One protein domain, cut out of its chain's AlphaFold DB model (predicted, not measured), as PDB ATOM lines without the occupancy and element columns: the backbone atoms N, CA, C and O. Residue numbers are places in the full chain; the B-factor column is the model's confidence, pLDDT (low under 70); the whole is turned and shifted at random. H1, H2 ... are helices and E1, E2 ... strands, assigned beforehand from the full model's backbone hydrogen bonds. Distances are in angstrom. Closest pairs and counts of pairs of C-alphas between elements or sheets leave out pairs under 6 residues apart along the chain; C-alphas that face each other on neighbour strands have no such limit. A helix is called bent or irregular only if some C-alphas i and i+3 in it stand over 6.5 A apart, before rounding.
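This is residues 13 to 96 of the 96 residues of an uncharacterized protein of Streptococcus oralis (UniProt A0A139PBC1). What shape does the model show? A small body of a two-stranded hairpin, E1 and E2, and the helices H1, H2 and H3 has one long helix, H4, running out of it; the last residues, 83 to 96, stick out free. H4 crosses H2 and makes a corner with H3 near their linked ends, while the short H1 sits by the start of E1. What is it made of? The printed part has 84 residues, with four named helices and two named strands in the order H1, E1, E2, H2, H3, H4; the sheet E1 - E2 is antiparallel and the class is mostly helix. The whole is loose, with a radius of gyration of the C-alphas of 15.8 A, and elongated, spanning 59 by 33 by 19 A.

Where are the strands? E1 is residues 21 to 26, 16.3 A long, and begins at C-alpha 21 (43.973, -9.995, -38.168). E2 is residues 32 to 37, 16.7 A long. Where are the helices? H1 is residues 13 to 17, 6.0 A, H2 residues 38 to 46, 12.5 A, and H3 residues 50 to 63, 20.3 A; H3 is irregular, with C-alphas 51 and 54 7.1 A apart. H4, residues 68 to 94, runs 39.6 A from C-alpha 68 (43.441, -23.683, -45.311) to C-alpha 94 (15.351, 3.601, -50.945).

How do the strands pair? E1 and E2 form a hairpin, antiparallel at 172 degrees, with N 22 and O 36 at 2.9 A and N 34 and O 24 at 3.0 A, within hydrogen-bond range. What is beside the sheet? The closest C-alphas of E1 and H2, those of Ile 21 and Ile 38, are 5.1 A apart; those of H1 and E1, Leu 15 and Ile 21, are 5.9 A apart. E1 and H3 are near each other, and E2 and H3 are only just apart, at 8.3 A. How do the helices meet? H4 touches H2 with residues 74 to 79 alone, about perpendicular at 81 degrees, closest at the C-alphas of Phe 42 and Ile 75, 6.4 A. H3 touches H4 with residues 57 to 62 alone at a steep tilt of 57 degrees, opposite ways, closest at the C-alphas of Ala 61 and Ile 68, 5.3 A. Are the helix backbones complete? Every O i to N i+4 pair is within hydrogen-bond range in H1, H2 and H4, and 8 of 10 are in H3.

How large is it? The two C-alphas farthest apart, those of Arg 29 and Gly 96, are 59.3 A apart; without residues 83 to 96 the body spans 38 by 25 by 19 A. Is it continuous? The printed part has no cut, and no link is long. Where is confidence low? The mean pLDDT of the printed part is 89.4, and residues 94 and 96 are under 70.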
ATOM      1  N   LYS A  13      46.620 -10.699 -29.566       91.12
ATOM      2  CA  LYS A  13      45.818 -11.878 -29.211       91.12
ATOM      3  C   LYS A  13      44.320 -11.600 -29.274       91.12
ATOM      4  O   LYS A  13      43.594 -12.413 -29.837       91.12
ATOM      5  N   VAL A  14      43.866 -10.453 -28.761       94.06
ATOM      6  CA  VAL A  14      42.455 -10.039 -28.848       94.06
ATOM      7  C   VAL A  14      42.039  -9.866 -30.307       94.06
ATOM      8  O   VAL A  14      41.068 -10.478 -30.737       94.06
ATOM      9  N   LEU A  15      42.808  -9.125 -31.106       95.38
ATOM     10  CA  LEU A  15      42.501  -8.914 -32.523       95.38
ATOM     11  C   LEU A  15      42.497 -10.226 -33.329       95.38
ATOM     12  O   LEU A  15      41.696 -10.365 -34.256       95.38
ATOM     13  N   LYS A  16      43.366 -11.188 -32.991       93.38
ATOM     14  CA  LYS A  16      43.371 -12.531 -33.593       93.38
ATOM     15  C   LYS A  16      42.131 -13.329 -33.179       93.38
ATOM     16  O   LYS A  16      41.476 -13.908 -34.040       93.38
ATOM     17  N   ALA A  17      41.776 -13.325 -31.892       92.94
ATOM     18  CA  ALA A  17      40.586 -14.007 -31.373       92.94
ATOM     19  C   ALA A  17      39.286 -13.449 -31.978       92.94
ATOM     20  O   ALA A  17      38.387 -14.206 -32.337       92.94
ATOM     21  N   GLU A  18      39.226 -12.133 -32.177       94.94
ATOM     22  CA  GLU A  18      38.128 -11.440 -32.857       94.94
ATOM     23  C   GLU A  18      38.154 -11.600 -34.387       94.94
ATOM     24  O   GLU A  18      37.302 -11.040 -35.073       94.94
ATOM     25  N   GLN A  19      39.127 -12.335 -34.941       94.94
ATOM     26  CA  GLN A  19      39.295 -12.547 -36.382       94.94
ATOM     27  C   GLN A  19      39.357 -11.230 -37.175       94.94
ATOM     28  O   GLN A  19      38.795 -11.096 -38.261       94.94
ATOM     29  N   LYS A  20      40.076 -10.238 -36.637       95.88
ATOM     30  CA  LYS A  20      40.366  -8.966 -37.323       95.88
ATOM     31  C   LYS A  20      41.700  -8.999 -38.070       95.88
ATOM     32  O   LYS A  20      41.870  -8.292 -39.069       95.88
ATOM     33  N   ILE A  21      42.632  -9.830 -37.603       97.06
ATOM     34  CA  ILE A  21      43.973  -9.995 -38.168       97.06
ATOM     35  C   ILE A  21      44.349 -11.472 -38.317       97.06
ATOM     36  O   ILE A  21      43.939 -12.305 -37.509       97.06
ATOM     37  N   PHE A  22      45.202 -11.765 -39.297       96.62
ATOM     38  CA  PHE A  22      46.101 -12.913 -39.225       96.62
ATOM     39  C   PHE A  22      47.405 -12.481 -38.562       96.62
ATOM     40  O   PHE A  22      47.910 -11.388 -38.833       96.62
ATOM     41  N   PHE A  23      47.932 -13.328 -37.680       94.25
ATOM     42  CA  PHE A  23      49.091 -13.000 -36.861       94.25
ATOM     43  C   PHE A  23      49.894 -14.242 -36.474       94.25
ATOM     44  O   PHE A  23      49.325 -15.206 -35.944       94.25
ATOM     45  N   THR A  24      51.213 -14.162 -36.675       92.50
ATOM     46  CA  THR A  24      52.206 -15.108 -36.149       92.50
ATOM     47  C   THR A  24      53.464 -14.398 -35.662       92.50
ATOM     48  O   THR A  24      53.832 -13.324 -36.149       92.50
ATOM     49  N   VAL A  25      54.138 -15.021 -34.693       89.69
ATOM     50  CA  VAL A  25      55.426 -14.572 -34.156       89.69
ATOM     51  C   VAL A  25      56.461 -15.644 -34.430       89.69
ATOM     52  O   VAL A  25      56.297 -16.789 -34.016       89.69
ATOM     53  N   LYS A  26      57.557 -15.261 -35.084       89.19
ATOM     54  CA  LYS A  26      58.738 -16.109 -35.210       89.19
ATOM     55  C   LYS A  26      59.766 -15.672 -34.173       89.19
ATOM     56  O   LYS A  26      60.272 -14.554 -34.246       89.19
ATOM     57  N   HIS A  27      60.072 -16.544 -33.217       85.19
ATOM     58  CA  HIS A  27      61.082 -16.289 -32.186       85.19
ATOM     59  C   HIS A  27      62.509 -16.589 -32.691       85.19
ATOM     60  O   HIS A  27      62.695 -17.402 -33.596       85.19
ATOM     61  N   GLY A  28      63.521 -15.952 -32.088       83.12
ATOM     62  CA  GLY A  28      64.947 -16.196 -32.367       83.12
ATOM     63  C   GLY A  28      65.641 -15.115 -33.210       83.12
ATOM     64  O   GLY A  28      65.070 -14.065 -33.504       83.12
ATOM     65  N   ARG A  29      66.909 -15.352 -33.586       77.25
ATOM     66  CA  ARG A  29      67.686 -14.430 -34.443       77.25
ATOM     67  C   ARG A  29      67.084 -14.409 -35.853       77.25
ATOM     68  O   ARG A  29      66.897 -15.463 -36.451       77.25
ATOM     69  N   GLY A  30      66.765 -13.218 -36.364       79.00
ATOM     70  CA  GLY A  30      65.974 -13.065 -37.597       79.00
ATOM     71  C   GLY A  30      64.476 -13.348 -37.407       79.00
ATOM     72  O   GLY A  30      63.766 -13.613 -38.377       79.00
ATOM     73  N   GLY A  31      64.008 -13.345 -36.155       83.00
ATOM     74  CA  GLY A  31      62.595 -13.394 -35.806       83.00
ATOM     75  C   GLY A  31      61.846 -12.109 -36.168       83.00
ATOM     76  O   GLY A  31      62.428 -11.124 -36.620       83.00
ATOM     77  N   GLY A  32      60.532 -12.123 -35.969       88.25
ATOM     78  CA  GLY A  32      59.670 -10.993 -36.292       88.25
ATOM     79  C   GLY A  32      58.192 -11.328 -36.172       88.25
ATOM     80  O   GLY A  32      57.811 -12.446 -35.816       88.25
ATOM     81  N   ILE A  33      57.361 -10.338 -36.483       89.19
ATOM     82  CA  ILE A  33      55.907 -10.459 -36.478       89.19
ATOM     83  C   ILE A  33      55.417 -10.440 -37.922       89.19
ATOM     84  O   ILE A  33      55.735  -9.519 -38.675       89.19
ATOM     85  N   ARG A  34      54.603 -11.431 -38.292       92.94
ATOM     86  CA  ARG A  34      53.760 -11.346 -39.487       92.94
ATOM     87  C   ARG A  34      52.381 -10.901 -39.044       92.94
ATOM     88  O   ARG A  34      51.792 -11.502 -38.148       92.94
ATOM     89  N   LEU A  35      51.870  -9.856 -39.678       94.62
ATOM     90  CA  LEU A  35      50.573  -9.280 -39.368       94.62
ATOM     91  C   LEU A  35      49.899  -8.823 -40.656       94.62
ATOM     92  O   LEU A  35      50.504  -8.100 -41.445       94.62
ATOM     93  N   ALA A  36      48.639  -9.199 -40.845       96.50
ATOM     94  CA  ALA A  36      47.806  -8.629 -41.895       96.50
ATOM     95  C   ALA A  36      46.363  -8.480 -41.427       96.50
ATOM     96  O   ALA A  36      45.832  -9.323 -40.705       96.50
ATOM     97  N   SER A  37      45.709  -7.412 -41.881       96.69
ATOM     98  CA  SER A  37      44.269  -7.252 -41.705       96.69
ATOM     99  C   SER A  37      43.523  -8.240 -42.595       96.69
ATOM    100  O   SER A  37      43.761  -8.299 -43.803       96.69
ATOM    101  N   ILE A  38      42.555  -8.953 -42.022       96.50
ATOM    102  CA  ILE A  38      41.701  -9.871 -42.784       96.50
ATOM    103  C   ILE A  38      40.866  -9.097 -43.810       96.50
ATOM    104  O   ILE A  38      40.713  -9.547 -44.943       96.50
ATOM    105  N   LYS A  39      40.398  -7.887 -43.468       94.50
ATOM    106  CA  LYS A  39      39.687  -7.011 -44.415       94.50
ATOM    107  C   LYS A  39      40.565  -6.628 -45.605       94.50
ATOM    108  O   LYS A  39      40.093  -6.659 -46.735       94.50
ATOM    109  N   ALA A  40      41.836  -6.296 -45.367       94.44
ATOM    110  CA  ALA A  40      42.762  -5.968 -46.451       94.44
ATOM    111  C   ALA A  40      42.994  -7.174 -47.375       94.44
ATOM    112  O   ALA A  40      42.932  -7.022 -48.593       94.44
ATOM    113  N   ILE A  41      43.167  -8.371 -46.801       95.25
ATOM    114  CA  ILE A  41      43.294  -9.625 -47.558       95.25
ATOM    115  C   ILE A  41      42.038  -9.889 -48.394       95.25
ATOM    116  O   ILE A  41      42.140 -10.178 -49.587       95.25
ATOM    117  N   PHE A  42      40.849  -9.738 -47.808       94.56
ATOM    118  CA  PHE A  42      39.584  -9.900 -48.524       94.56
ATOM    119  C   PHE A  42      39.451  -8.909 -49.691       94.56
ATOM    120  O   PHE A  42      39.134  -9.310 -50.809       94.56
ATOM    121  N   LEU A  43      39.773  -7.630 -49.477       92.06
ATOM    122  CA  LEU A  43      39.749  -6.621 -50.540       92.06
ATOM    123  C   LEU A  43      40.735  -6.937 -51.670       92.06
ATOM    124  O   LEU A  43      40.419  -6.703 -52.837       92.06
ATOM    125  N   SER A  44      41.916  -7.480 -51.357       92.06
ATOM    126  CA  SER A  44      42.823  -7.968 -52.398       92.06
ATOM    127  C   SER A  44      42.286  -9.209 -53.106       92.06
ATOM    128  O   SER A  44      42.429  -9.296 -54.321       92.06
ATOM    129  N   LEU A  45      41.612 -10.120 -52.396       92.19
ATOM    130  CA  LEU A  45      41.035 -11.334 -52.974       92.19
ATOM    131  C   LEU A  45      39.955 -11.030 -54.016       92.19
ATOM    132  O   LEU A  45      39.926 -11.678 -55.058       92.19
ATOM    133  N   ILE A  46      39.104 -10.026 -53.773       89.69
ATOM    134  CA  ILE A  46      38.070  -9.591 -54.734       89.69
ATOM    135  C   ILE A  46      38.692  -9.223 -56.090       89.69
ATOM    136  O   ILE A  46      38.091  -9.457 -57.135       89.69
ATOM    137  N   LYS A  47      39.911  -8.673 -56.085       89.44
ATOM    138  CA  LYS A  47      40.635  -8.267 -57.300       89.44
ATOM    139  C   LYS A  47      41.319  -9.441 -58.013       89.44
ATOM    140  O   LYS A  47      41.817  -9.274 -59.124       89.44
ATOM    141  N   VAL A  48      41.378 -10.616 -57.386       90.62
ATOM    142  CA  VAL A  48      42.009 -11.821 -57.937       90.62
ATOM    143  C   VAL A  48      40.978 -12.631 -58.725       90.62
ATOM    144  O   VAL A  48      39.872 -12.890 -58.248       90.62
ATOM    145  N   LYS A  49      41.360 -13.083 -59.930       91.88
ATOM    146  CA  LYS A  49      40.544 -13.988 -60.757       91.88
ATOM    147  C   LYS A  49      40.191 -15.263 -59.989       91.88
ATOM    148  O   LYS A  49      41.059 -15.819 -59.321       91.88
ATOM    149  N   LYS A  50      38.966 -15.771 -60.170       87.38
ATOM    150  CA  LYS A  50      38.437 -16.960 -59.473       87.38
ATOM    151  C   LYS A  50      39.392 -18.162 -59.518       87.38
ATOM    152  O   LYS A  50      39.670 -18.746 -58.482       87.38
ATOM    153  N   GLU A  51      39.980 -18.436 -60.683       90.00
ATOM    154  CA  GLU A  51      40.965 -19.511 -60.917       90.00
ATOM    155  C   GLU A  51      42.204 -19.446 -60.003       90.00
ATOM    156  O   GLU A  51      42.862 -20.453 -59.774       90.00
ATOM    157  N   ARG A  52      42.552 -18.260 -59.486       93.25
ATOM    158  CA  ARG A  52      43.722 -18.048 -58.617       93.25
ATOM    159  C   ARG A  52      43.362 -17.862 -57.147       93.25
ATOM    160  O   ARG A  52      44.267 -17.746 -56.323       93.25
ATOM    161  N   GLN A  53      42.077 -17.809 -56.805       91.88
ATOM    162  CA  GLN A  53      41.650 -17.544 -55.431       91.88
ATOM    163  C   GLN A  53      42.045 -18.681 -54.484       91.88
ATOM    164  O   GLN A  53      42.490 -18.404 -53.374       91.88
ATOM    165  N   GLU A  54      41.972 -19.936 -54.931       91.88
ATOM    166  CA  GLU A  54      42.397 -21.096 -54.136       91.88
ATOM    167  C   GLU A  54      43.889 -21.037 -53.796       91.88
ATOM    168  O   GLU A  54      44.263 -21.104 -52.625       91.88
ATOM    169  N   ALA A  55      44.741 -20.805 -54.800       94.19
ATOM    170  CA  ALA A  55      46.180 -20.646 -54.597       94.19
ATOM    171  C   ALA A  55      46.501 -19.444 -53.695       94.19
ATOM    172  O   ALA A  55      47.383 -19.512 -52.841       94.19
ATOM    173  N   TYR A  56      45.762 -18.342 -53.847       94.06
ATOM    174  CA  TYR A  56      45.909 -17.175 -52.987       94.06
ATOM    175  C   TYR A  56      45.571 -17.508 -51.523       94.06
ATOM    176  O   TYR A  56      46.351 -17.178 -50.633       94.06
ATOM    177  N   MET A  57      44.465 -18.215 -51.264       93.94
ATOM    178  CA  MET A  57      44.092 -18.674 -49.917       93.94
ATOM    179  C   MET A  57      45.132 -19.630 -49.324       93.94
ATOM    180  O   MET A  57      45.509 -19.466 -48.165       93.94
ATOM    181  N   ALA A  58      45.635 -20.582 -50.114       95.81
ATOM    182  CA  ALA A  58      46.674 -21.513 -49.679       95.81
ATOM    183  C   ALA A  58      47.971 -20.784 -49.289       95.81
ATOM    184  O   ALA A  58      48.568 -21.090 -48.257       95.81
ATOM    185  N   ASN A  59      48.364 -19.761 -50.055       95.81
ATOM    186  CA  ASN A  59      49.529 -18.937 -49.739       95.81
ATOM    187  C   ASN A  59      49.346 -18.145 -48.437       95.81
ATOM    188  O   ASN A  59      50.285 -18.057 -47.650       95.81
ATOM    189  N   ILE A  60      48.155 -17.587 -48.188       96.00
ATOM    190  CA  ILE A  60      47.854 -16.891 -46.926       96.00
ATOM    191  C   ILE A  60      47.921 -17.866 -45.748       96.00
ATOM    192  O   ILE A  60      48.586 -17.564 -44.758       96.00
ATOM    193  N   ALA A  61      47.292 -19.037 -45.874       96.94
ATOM    194  CA  ALA A  61      47.309 -20.073 -44.846       96.94
ATOM    195  C   ALA A  61      48.749 -20.481 -44.494       96.94
ATOM    196  O   ALA A  61      49.151 -20.401 -43.337       96.94
ATOM    197  N   ALA A  62      49.567 -20.794 -45.505       96.81
ATOM    198  CA  ALA A  62      50.968 -21.155 -45.311       96.81
ATOM    199  C   ALA A  62      51.801 -20.011 -44.708       96.81
ATOM    200  O   ALA A  62      52.595 -20.234 -43.795       96.81
ATOM    201  N   PHE A  63      51.616 -18.772 -45.176       94.25
ATOM    202  CA  PHE A  63      52.375 -17.616 -44.693       94.25
ATOM    203  C   PHE A  63      52.104 -17.302 -43.214       94.25
ATOM    204  O   PHE A  63      53.017 -16.888 -42.488       94.25
ATOM    205  N   PHE A  64      50.867 -17.519 -42.764       94.81
ATOM    206  CA  PHE A  64      50.440 -17.332 -41.377       94.81
ATOM    207  C   PHE A  64      50.384 -18.626 -40.565       94.81
ATOM    208  O   PHE A  64      49.888 -18.592 -39.445       94.81
ATOM    209  N   GLU A  65      50.915 -19.736 -41.080       94.81
ATOM    210  CA  GLU A  65      50.976 -21.016 -40.357       94.81
ATOM    211  C   GLU A  65      49.592 -21.454 -39.824       94.81
ATOM    212  O   GLU A  65      49.471 -22.060 -38.762       94.81
ATOM    213  N   GLU A  66      48.539 -21.129 -40.576       95.19
ATOM    214  CA  GLU A  66      47.153 -21.502 -40.300       95.19
ATOM    215  C   GLU A  66      46.701 -22.613 -41.259       95.19
ATOM    216  O   GLU A  66      47.279 -22.823 -42.328       95.19
ATOM    217  N   SER A  67      45.616 -23.310 -40.916       96.31
ATOM    218  CA  SER A  67      44.991 -24.257 -41.850       96.31
ATOM    219  C   SER A  67      44.271 -23.537 -42.997       96.31
ATOM    220  O   SER A  67      43.774 -22.410 -42.847       96.31
ATOM    221  N   ILE A  68      44.177 -24.204 -44.151       95.88
ATOM    222  CA  ILE A  68      43.441 -23.683 -45.311       95.88
ATOM    223  C   ILE A  68      41.959 -23.529 -44.948       95.88
ATOM    224  O   ILE A  68      41.360 -22.493 -45.233       95.88
ATOM    225  N   GLU A  69      41.390 -24.496 -44.230       96.44
ATOM    226  CA  GLU A  69      39.990 -24.508 -43.799       96.44
ATOM    227  C   GLU A  69      39.688 -23.368 -42.819       96.44
ATOM    228  O   GLU A  69      38.624 -22.747 -42.869       96.44
ATOM    229  N   PHE A  70      40.610 -23.063 -41.898       95.31
ATOM    230  CA  PHE A  70      40.473 -21.892 -41.033       95.31
ATOM    231  C   PHE A  70      40.508 -20.598 -41.849       95.31
ATOM    232  O   PHE A  70      39.612 -19.764 -41.708       95.31
ATOM    233  N   THR A  71      41.490 -20.463 -42.740       96.25
ATOM    234  CA  THR A  71      41.666 -19.275 -43.584       96.25
ATOM    235  C   THR A  71      40.427 -19.009 -44.440       96.25
ATOM    236  O   THR A  71      39.908 -17.893 -44.441       96.25
ATOM    237  N   GLN A  72      39.888 -20.041 -45.094       95.38
ATOM    238  CA  GLN A  72      38.662 -19.950 -45.887       95.38
ATOM    239  C   GLN A  72      37.460 -19.511 -45.042       95.38
ATOM    240  O   GLN A  72      36.757 -18.576 -45.423       95.38
ATOM    241  N   ARG A  73      37.242 -20.126 -43.870       96.25
ATOM    242  CA  ARG A  73      36.120 -19.773 -42.979       96.25
ATOM    243  C   ARG A  73      36.177 -18.322 -42.510       96.25
ATOM    244  O   ARG A  73      35.150 -17.647 -42.467       96.25
ATOM    245  N   VAL A  74      37.365 -17.844 -42.152       95.56
ATOM    246  CA  VAL A  74      37.577 -16.463 -41.704       95.56
ATOM    247  C   VAL A  74      37.269 -15.469 -42.827       95.56
ATOM    248  O   VAL A  74      36.599 -14.462 -42.599       95.56
ATOM    249  N   ILE A  75      37.715 -15.764 -44.047       94.25
ATOM    250  CA  ILE A  75      37.475 -14.908 -45.211       94.25
ATOM    251  C   ILE A  75      35.994 -14.908 -45.614       94.25
ATOM    252  O   ILE A  75      35.446 -13.838 -45.882       94.25
ATOM    253  N   GLU A  76      35.320 -16.062 -45.593       93.31
ATOM    254  CA  GLU A  76      33.887 -16.147 -45.911       93.31
ATOM    255  C   GLU A  76      33.039 -15.360 -44.899       93.31
ATOM    256  O   GLU A  76      32.146 -14.614 -45.292       93.31
ATOM    257  N   ARG A  77      33.384 -15.401 -43.605       93.12
ATOM    258  CA  ARG A  77      32.706 -14.587 -42.581       93.12
ATOM    259  C   ARG A  77      32.788 -13.087 -42.878       93.12
ATOM    260  O   ARG A  77      31.811 -12.365 -42.689       93.12
ATOM    261  N   VAL A  78      33.943 -12.604 -43.343       92.19
ATOM    262  CA  VAL A  78      34.107 -11.190 -43.719       92.19
ATOM    263  C   VAL A  78      33.316 -10.856 -44.979       92.19
ATOM    264  O   VAL A  78      32.701  -9.792 -45.041       92.19
ATOM    265  N   LYS A  79      33.279 -11.766 -45.954       90.56
ATOM    266  CA  LYS A  79      32.458 -11.625 -47.161       90.56
ATOM    267  C   LYS A  79      30.972 -11.512 -46.828       90.56
ATOM    268  O   LYS A  79      30.304 -10.633 -47.366       90.56
ATOM    269  N   ASP A  80      30.463 -12.344 -45.927       90.50
ATOM    270  CA  ASP A  80      29.055 -12.302 -45.528       90.50
ATOM    271  C   ASP A  80      28.718 -11.046 -44.721       90.50
ATOM    272  O   ASP A  80      27.710 -10.397 -44.999       90.50
ATOM    273  N   GLY A  81      29.602 -10.622 -43.811       87.69
ATOM    274  CA  GLY A  81      29.454  -9.335 -43.127       87.69
ATOM    275  C   GLY A  81      29.434  -8.148 -44.100       87.69
ATOM    276  O   GLY A  81      28.673  -7.203 -43.914       87.69
ATOM    277  N   PHE A  82      30.220  -8.206 -45.178       85.62
ATOM    278  CA  PHE A  82      30.227  -7.165 -46.206       85.62
ATOM    279  C   PHE A  82      28.919  -7.121 -47.010       85.62
ATOM    280  O   PHE A  82      28.386  -6.037 -47.239       85.62
ATOM    281  N   LYS A  83      28.360  -8.282 -47.384       84.38
ATOM    282  CA  LYS A  83      27.051  -8.364 -48.058       84.38
ATOM    283  C   LYS A  83      25.926  -7.778 -47.200       84.38
ATOM    284  O   LYS A  83      25.091  -7.048 -47.720       84.38
ATOM    285  N   GLN A  84      25.920  -8.068 -45.896       79.38
ATOM    286  CA  GLN A  84      24.909  -7.540 -44.972       79.38
ATOM    287  C   GLN A  84      24.953  -6.009 -44.890       79.38
ATOM    288  O   GLN A  84      23.912  -5.363 -44.973       79.38
ATOM    289  N   ILE A  85      26.151  -5.424 -44.788       78.94
ATOM    290  CA  ILE A  85      26.326  -3.962 -44.765       78.94
ATOM    291  C   ILE A  85      25.848  -3.332 -46.079       78.94
ATOM    292  O   ILE A  85      25.141  -2.329 -46.046       78.94
ATOM    293  N   GLN A  86      26.187  -3.927 -47.229       78.25
ATOM    294  CA  GLN A  86      25.692  -3.446 -48.523       78.25
ATOM    295  C   GLN A  86      24.165  -3.480 -48.596       78.25
ATOM    296  O   GLN A  86      23.552  -2.500 -49.006       78.25
ATOM    297  N   GLN A  87      23.544  -4.575 -48.163       73.50
ATOM    298  CA  GLN A  87      22.092  -4.711 -48.184       73.50
ATOM    299  C   GLN A  87      21.403  -3.653 -47.305       73.50
ATOM    300  O   GLN A  87      20.454  -3.026 -47.760       73.50
ATOM    301  N   LEU A  88      21.905  -3.401 -46.091       76.25
ATOM    302  CA  LEU A  88      21.401  -2.328 -45.223       76.25
ATOM    303  C   LEU A  88      21.536  -0.945 -45.879       76.25
ATOM    304  O   LEU A  88      20.576  -0.182 -45.877       76.25
ATOM    305  N   SER A  89      22.681  -0.654 -46.507       73.94
ATOM    306  CA  SER A  89      22.899   0.635 -47.182       73.94
ATOM    307  C   SER A  89      21.964   0.877 -48.374       73.94
ATOM    308  O   SER A  89      21.607   2.016 -48.647       73.94
ATOM    309  N   LEU A  90      21.549  -0.186 -49.076       75.44
ATOM    310  CA  LEU A  90      20.580  -0.086 -50.172       75.44
ATOM    311  C   LEU A  90      19.179   0.241 -49.639       75.44
ATOM    312  O   LEU A  90      18.504   1.092 -50.202       75.44
ATOM    313  N   PHE A  91      18.777  -0.368 -48.519       73.31
ATOM    314  CA  PHE A  91      17.497  -0.057 -47.878       73.31
ATOM    315  C   PHE A  91      17.424   1.381 -47.357       73.31
ATOM    316  O   PHE A  91      16.376   2.001 -47.483       73.31
ATOM    317  N   GLU A  92      18.508   1.917 -46.785       74.25
ATOM    318  CA  GLU A  92      18.554   3.317 -46.328       74.25
ATOM    319  C   GLU A  92      18.437   4.319 -47.487       74.25
ATOM    320  O   GLU A  92      17.853   5.386 -47.310       74.25
ATOM    321  N   LEU A  93      18.959   3.977 -48.671       70.88
ATOM    322  CA  LEU A  93      18.865   4.815 -49.869       70.88
ATOM    323  C   LEU A  93      17.443   4.845 -50.457       70.88
ATOM    324  O   LEU A  93      17.024   5.883 -50.955       70.88
ATOM    325  N   ASP A  94      16.708   3.731 -50.384       64.81
ATOM    326  CA  ASP A  94      15.351   3.601 -50.945       64.81
ATOM    327  C   ASP A  94      14.256   4.281 -50.096       64.81
ATOM    328  O   ASP A  94      13.150   4.511 -50.587       64.81
ATOM    329  N   ILE A  95      14.532   4.596 -48.825       74.12
ATOM    330  CA  ILE A  95      13.578   5.238 -47.897       74.12
ATOM    331  C   ILE A  95      13.796   6.755 -47.734       74.12
ATOM    332  O   ILE A  95      13.182   7.357 -46.847       74.12
ATOM    333  N   GLY A  96      14.676   7.350 -48.548       53.16
ATOM    334  CA  GLY A  96      14.997   8.784 -48.576       53.16
ATOM    335  C   GLY A  96      14.160   9.590 -49.560       53.16
ATOM    336  O   GLY A  96      13.971   9.120 -50.703       53.16
TER     337      GLY A  96